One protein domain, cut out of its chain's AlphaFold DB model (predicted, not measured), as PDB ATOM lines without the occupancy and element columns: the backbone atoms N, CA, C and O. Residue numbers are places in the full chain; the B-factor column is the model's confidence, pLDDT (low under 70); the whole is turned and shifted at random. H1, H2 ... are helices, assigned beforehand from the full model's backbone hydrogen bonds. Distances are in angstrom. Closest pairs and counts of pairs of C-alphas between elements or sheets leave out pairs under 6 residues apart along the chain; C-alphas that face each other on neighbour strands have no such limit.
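AT A GLANCE: This is residues 11 to 60 of the 326 residues of a protein of viral metagenome (UniProt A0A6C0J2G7). Three short helices have their centres at the corners of a triangle, and a long stretch with no named element, residues 45 to 60, runs over one side of it. The 50 printed residues have named helices H1, H2 and H3 in chain order and no named strand; the class is all helix, though helices hold 23 of the 50. The whole is compact, radius of gyration of the C-alphas 9.8 A, spanning 25 by 23 by 18 A.

IN THESE COORDINATES: H1, residues 11 to 18, is 10.6 A long and begins at C-alpha 11 (343.306, 339.441, 194.841). H2 is residues 23 to 29, 10.0 A. H3, residues 37 to 44, 10.7 A, ends at C-alpha 44 (353.147, 337.863, 204.905).

HOW THE PARTS SIT: H1 and H2 form a helical hairpin, opposite ways at a steep tilt of 43 degrees. They only just touch, with 3 pairs of C-alphas within 8 A, the closest being Ile 17 and Ala 26, 5.9 A. H1 and H3 are near each other, with 6 pairs within 10 A. H2 and H3 are only just apart, closest C-alphas 8.2 A. In H1, H2 and H3 every O i to N i+4 pair is within hydrogen-bond range.

THE WHOLE: The C-alphas of Asp 11 and Gly 60 are the two farthest apart, 28.0 A. The printed part has no cut and no long link. Residue 21 and residues 54 to 60 have pLDDT under 70.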
ATOM      1  N   ASP A  11     342.925 338.927 196.167       85.00
ATOM      2  CA  ASP A  11     343.306 339.441 194.841       85.00
ATOM      3  C   ASP A  11     343.228 340.972 194.773       85.00
ATOM      4  O   ASP A  11     344.172 341.639 194.347       85.00
ATOM      5  N   GLU A  12     342.132 341.560 195.268       85.81
ATOM      6  CA  GLU A  12     342.004 343.017 195.346       85.81
ATOM      7  C   GLU A  12     343.061 343.623 196.279       85.81
ATOM      8  O   GLU A  12     343.567 344.716 196.030       85.81
ATOM      9  N   PHE A  13     343.407 342.928 197.367       89.56
ATOM     10  CA  PHE A  13     344.473 343.354 198.263       89.56
ATOM     11  C   PHE A  13     345.823 343.332 197.540       89.56
ATOM     12  O   PHE A  13     346.554 344.319 197.612       89.56
ATOM     13  N   ALA A  14     346.126 342.279 196.780       86.75
ATOM     14  CA  ALA A  14     347.338 342.193 195.971       86.75
ATOM     15  C   ALA A  14     347.438 343.326 194.936       86.75
ATOM     16  O   ALA A  14     348.499 343.943 194.809       86.75
ATOM     17  N   GLU A  15     346.343 343.680 194.259       86.06
ATOM     18  CA  GLU A  15     346.314 344.831 193.347       86.06
ATOM     19  C   GLU A  15     346.488 346.175 194.067       86.06
ATOM     20  O   GLU A  15     347.184 347.078 193.582       86.06
ATOM     21  N   ILE A  16     345.902 346.326 195.257       87.50
ATOM     22  CA  ILE A  16     346.115 347.512 196.089       87.50
ATOM     23  C   ILE A  16     347.594 347.637 196.457       87.50
ATOM     24  O   ILE A  16     348.129 348.742 196.371       87.50
ATOM     25  N   ILE A  17     348.267 346.544 196.823       86.75
ATOM     26  CA  ILE A  17     349.697 346.555 197.156       86.75
ATOM     27  C   ILE A  17     350.550 346.875 195.920       86.75
ATOM     28  O   ILE A  17     351.368 347.792 195.994       86.75
ATOM     29  N   LYS A  18     350.305 346.236 194.765       84.31
ATOM     30  CA  LYS A  18     351.007 346.545 193.499       84.31
ATOM     31  C   LYS A  18     350.865 348.010 193.089       84.31
ATOM     32  O   LYS A  18     351.830 348.640 192.676       84.31
ATOM     33  N   SER A  19     349.661 348.568 193.216       80.44
ATOM     34  CA  SER A  19     349.373 349.963 192.851       80.44
ATOM     35  C   SER A  19     349.782 350.980 193.923       80.44
ATOM     36  O   SER A  19     349.541 352.182 193.766       80.44
ATOM     37  N   SER A  20     350.315 350.531 195.059       79.19
ATOM     38  CA  SER A  20     350.726 351.404 196.154       79.19
ATOM     39  C   SER A  20     352.230 351.585 196.146       79.19
ATOM     40  O   SER A  20     352.982 350.625 196.194       79.19
ATOM     41  N   LEU A  21     352.653 352.845 196.153       69.38
ATOM     42  CA  LEU A  21     354.064 353.226 196.237       69.38
ATOM     43  C   LEU A  21     354.579 353.255 197.685       69.38
ATOM     44  O   LEU A  21     355.778 353.230 197.917       69.38
ATOM     45  N   THR A  22     353.680 353.331 198.675       70.44
ATOM     46  CA  THR A  22     354.049 353.409 200.095       70.44
ATOM     47  C   THR A  22     353.107 352.598 200.977       70.44
ATOM     48  O   THR A  22     351.924 352.425 200.666       70.44
ATOM     49  N   TRP A  23     353.603 352.180 202.147       77.81
ATOM     50  CA  TRP A  23     352.796 351.494 203.162       77.81
ATOM     51  C   TRP A  23     351.600 352.321 203.650       77.81
ATOM     52  O   TRP A  23     350.535 351.767 203.917       77.81
ATOM     53  N   ASN A  24     351.743 353.646 203.744       75.06
ATOM     54  CA  ASN A  24     350.646 354.528 204.153       75.06
ATOM     55  C   ASN A  24     349.568 354.636 203.067       75.06
ATOM     56  O   ASN A  24     348.379 354.642 203.386       75.06
ATOM     57  N   ASN A  25     349.964 354.669 201.792       77.44
ATOM     58  CA  ASN A  25     349.027 354.649 200.669       77.44
ATOM     59  C   ASN A  25     348.245 353.323 200.642       77.44
ATOM     60  O   ASN A  25     347.013 353.339 200.636       77.44
ATOM     61  N   ALA A  26     348.948 352.193 200.777       84.56
ATOM     62  CA  ALA A  26     348.333 350.869 200.874       84.56
ATOM     63  C   ALA A  26     347.314 350.778 202.024       84.56
ATOM     64  O   ALA A  26     346.202 350.287 201.844       84.56
ATOM     65  N   LEU A  27     347.652 351.303 203.205       84.19
ATOM     66  CA  LEU A  27     346.734 351.325 204.344       84.19
ATOM     67  C   LEU A  27     345.511 352.204 204.111       84.19
ATOM     68  O   LEU A  27     344.401 351.796 204.448       84.19
ATOM     69  N   THR A  28     345.707 353.379 203.515       83.50
ATOM     70  CA  THR A  28     344.617 354.320 203.241       83.50
ATOM     71  C   THR A  28     343.625 353.715 202.248       83.50
ATOM     72  O   THR A  28     342.421 353.745 202.500       83.50
ATOM     73  N   LYS A  29     344.119 353.071 201.180       84.75
ATOM     74  CA  LYS A  29     343.296 352.312 200.220       84.75
ATOM     75  C   LYS A  29     342.553 351.136 200.870       84.75
ATOM     76  O   LYS A  29     341.442 350.818 200.464       84.75
ATOM     77  N   CYS A  30     343.131 350.539 201.912       86.31
ATOM     78  CA  CYS A  30     342.507 349.492 202.728       86.31
ATOM     79  C   CYS A  30     341.589 350.020 203.853       86.31
ATOM     80  O   CYS A  30     341.086 349.229 204.660       86.31
ATOM     81  N   GLY A  31     341.386 351.337 203.957       84.19
ATOM     82  CA  GLY A  31     340.547 351.957 204.988       84.19
ATOM     83  C   GLY A  31     341.137 351.902 206.403       84.19
ATOM     84  O   GLY A  31     340.398 351.961 207.387       84.19
ATOM     85  N   LEU A  32     342.459 351.762 206.532       82.50
ATOM     86  CA  LEU A  32     343.168 351.690 207.808       82.50
ATOM     87  C   LEU A  32     343.935 352.980 208.102       82.50
ATOM     88  O   LEU A  32     344.664 353.494 207.261       82.50
ATOM     89  N   LYS A  33     343.831 353.466 209.346       76.31
ATOM     90  CA  LYS A  33     344.639 354.598 209.836       76.31
ATOM     91  C   LYS A  33     346.043 354.183 210.275       76.31
ATOM     92  O   LYS A  33     346.977 354.952 210.131       76.31
ATOM     93  N   ASN A  34     346.171 352.977 210.825       78.81
ATOM     94  CA  ASN A  34     347.415 352.415 211.346       78.81
ATOM     95  C   ASN A  34     347.532 350.953 210.912       78.81
ATOM     96  O   ASN A  34     346.515 350.298 210.662       78.81
ATOM     97  N   LYS A  35     348.758 350.423 210.896       80.25
ATOM     98  CA  LYS A  35     349.003 348.995 210.662       80.25
ATOM     99  C   LYS A  35     348.254 348.141 211.680       80.25
ATOM    100  O   LYS A  35     348.423 348.305 212.887       80.25
ATOM    101  N   SER A  36     347.432 347.222 211.186       83.94
ATOM    102  CA  SER A  36     346.743 346.227 212.005       83.94
ATOM    103  C   SER A  36     347.426 344.866 211.874       83.94
ATOM    104  O   SER A  36     348.078 344.584 210.868       83.94
ATOM    105  N   ARG A  37     347.228 343.983 212.860       82.00
ATOM    106  CA  ARG A  37     347.754 342.611 212.789       82.00
ATOM    107  C   ARG A  37     347.203 341.839 211.585       82.00
ATOM    108  O   ARG A  37     347.905 341.024 211.004       82.00
ATOM    109  N   THR A  38     345.960 342.106 211.196       84.88
ATOM    110  CA  THR A  38     345.327 341.489 210.023       84.88
ATOM    111  C   THR A  38     345.978 341.946 208.717       84.88
ATOM    112  O   THR A  38     346.144 341.135 207.816       84.88
ATOM    113  N   PHE A  39     346.379 343.219 208.624       86.81
ATOM    114  CA  PHE A  39     347.113 343.742 207.469       86.81
ATOM    115  C   PHE A  39     348.486 343.070 207.331       86.81
ATOM    116  O   PHE A  39     348.856 342.678 206.234       86.81
ATOM    117  N   GLU A  40     349.206 342.883 208.442       85.06
ATOM    118  CA  GLU A  40     350.493 342.167 208.454       85.06
ATOM    119  C   GLU A  40     350.375 340.739 207.939       85.06
ATOM    120  O   GLU A  40     351.097 340.367 207.029       85.06
ATOM    121  N   ILE A  41     349.418 339.973 208.469       84.62
ATOM    122  CA  ILE A  41     349.222 338.574 208.069       84.62
ATOM    123  C   ILE A  41     348.935 338.465 206.569       84.62
ATOM    124  O   ILE A  41     349.403 337.536 205.924       84.62
ATOM    125  N   ARG A  42     348.170 339.408 206.002       87.88
ATOM    126  CA  ARG A  42     347.911 339.411 204.560       87.88
ATOM    127  C   ARG A  42     349.171 339.715 203.757       87.88
ATOM    128  O   ARG A  42     349.400 339.028 202.777       87.88
ATOM    129  N   ILE A  43     349.996 340.672 204.183       85.94
ATOM    130  CA  ILE A  43     351.293 340.950 203.544       85.94
ATOM    131  C   ILE A  43     352.224 339.741 203.605       85.94
ATOM    132  O   ILE A  43     352.814 339.404 202.588       85.94
ATOM    133  N   ASP A  44     352.305 339.057 204.745       84.94
ATOM    134  CA  ASP A  44     353.147 337.863 204.905       84.94
ATOM    135  C   ASP A  44     352.724 336.712 203.964       84.94
ATOM    136  O   ASP A  44     353.527 335.834 203.661       84.94
ATOM    137  N   ASN A  45     351.472 336.720 203.490       85.06
ATOM    138  CA  ASN A  45     350.928 335.733 202.554       85.06
ATOM    139  C   ASN A  45     351.046 336.150 201.071       85.06
ATOM    140  O   ASN A  45     350.670 335.366 200.200       85.06
ATOM    141  N   LEU A  46     351.520 337.363 200.764       85.56
ATOM    142  CA  LEU A  46     351.758 337.804 199.385       85.56
ATOM    143  C   LEU A  46     353.126 337.322 198.894       85.56
ATOM    144  O   LEU A  46     354.070 337.201 199.671       85.56
ATOM    145  N   SER A  47     353.256 337.086 197.585       82.44
ATOM    146  CA  SER A  47     354.563 336.744 197.017       82.44
ATOM    147  C   SER A  47     355.512 337.946 197.050       82.44
ATOM    148  O   SER A  47     355.088 339.096 196.916       82.44
ATOM    149  N   GLU A  48     356.814 337.677 197.180       75.75
ATOM    150  CA  GLU A  48     357.854 338.713 197.266       75.75
ATOM    151  C   GLU A  48     357.825 339.689 196.081       75.75
ATOM    152  O   GLU A  48     358.096 340.878 196.247       75.75
ATOM    153  N   GLU A  49     357.417 339.226 194.898       75.00
ATOM    154  CA  GLU A  49     357.268 340.049 193.692       75.00
ATOM    155  C   GLU A  49     356.271 341.201 193.870       75.00
ATOM    156  O   GLU A  49     356.449 342.264 193.283       75.00
ATOM    157  N   HIS A  50     355.249 341.018 194.711       74.94
ATOM    158  CA  HIS A  50     354.254 342.049 195.007       74.94
ATOM    159  C   HIS A  50     354.748 343.077 196.026       74.94
ATOM    160  O   HIS A  50     354.113 344.113 196.177       74.94
ATOM    161  N   ILE A  51     355.816 342.779 196.772       74.12
ATOM    162  CA  ILE A  51     356.265 343.578 197.922       74.12
ATOM    163  C   ILE A  51     357.624 344.226 197.651       74.12
ATOM    164  O   ILE A  51     357.948 345.233 198.270       74.12
ATOM    165  N   LYS A  52     358.417 343.700 196.711       75.88
ATOM    166  CA  LYS A  52     359.791 344.147 196.435       75.88
ATOM    167  C   LYS A  52     359.916 345.643 196.126       75.88
ATOM    168  O   LYS A  52     360.966 346.223 196.386       75.88
ATOM    169  N   HIS A  53     358.877 346.269 195.571       70.00
ATOM    170  CA  HIS A  53     358.867 347.709 195.291       70.00
ATOM    171  C   HIS A  53     358.573 348.574 196.524       70.00
ATOM    172  O   HIS A  53     358.777 349.784 196.473       70.00
ATOM    173  N   LEU A  54     358.092 347.979 197.619       68.88
ATOM    174  CA  LEU A  54     357.799 348.662 198.875       68.88
ATOM    175  C   LEU A  54     358.997 348.606 199.838       68.88
ATOM    176  O   LEU A  54     359.763 347.641 199.850       68.88
ATOM    177  N   PRO A  55     359.153 349.616 200.708       62.53
ATOM    178  CA  PRO A  55     360.246 349.656 201.668       62.53
ATOM    179  C   PRO A  55     360.173 348.517 202.689       62.53
ATOM    180  O   PRO A  55     359.110 348.204 203.223       62.53
ATOM    181  N   ILE A  56     361.340 347.973 203.044       63.38
ATOM    182  CA  ILE A  56     361.498 346.841 203.979       63.38
ATOM    183  C   ILE A  56     360.852 347.127 205.347       63.38
ATOM    184  O   ILE A  56     360.288 346.234 205.975       63.38
ATOM    185  N   ASN A  57     360.903 348.379 205.815       60.25
ATOM    186  CA  ASN A  57     360.386 348.763 207.127       60.25
ATOM    187  C   ASN A  57     359.089 349.570 207.029       60.25
ATOM    188  O   ASN A  57     358.988 350.564 206.307       60.25
ATOM    189  N   TYR A  58     358.109 349.172 207.843       60.22
ATOM    190  CA  TYR A  58     356.862 349.901 208.018       60.22
ATOM    191  C   TYR A  58     357.048 351.085 208.984       60.22
ATOM    192  O   TYR A  58     357.342 350.893 210.164       60.22
ATOM    193  N   GLY A  59     356.797 352.305 208.498       60.19
ATOM    194  CA  GLY A  59     356.876 353.531 209.296       60.19
ATOM    195  C   GLY A  59     358.307 353.963 209.657       60.19
ATOM    196  O   GLY A  59     359.285 353.264 209.410       60.19
ATOM    197  N   GLY A  60     358.438 355.166 210.223       63.25
ATOM    198  CA  GLY A  60     359.719 355.732 210.675       63.25
ATOM    199  C   GLY A  60     360.283 356.834 209.770       63.25
ATOM    200  O   GLY A  60     359.574 357.386 208.931       63.25
TER     201      GLY A  60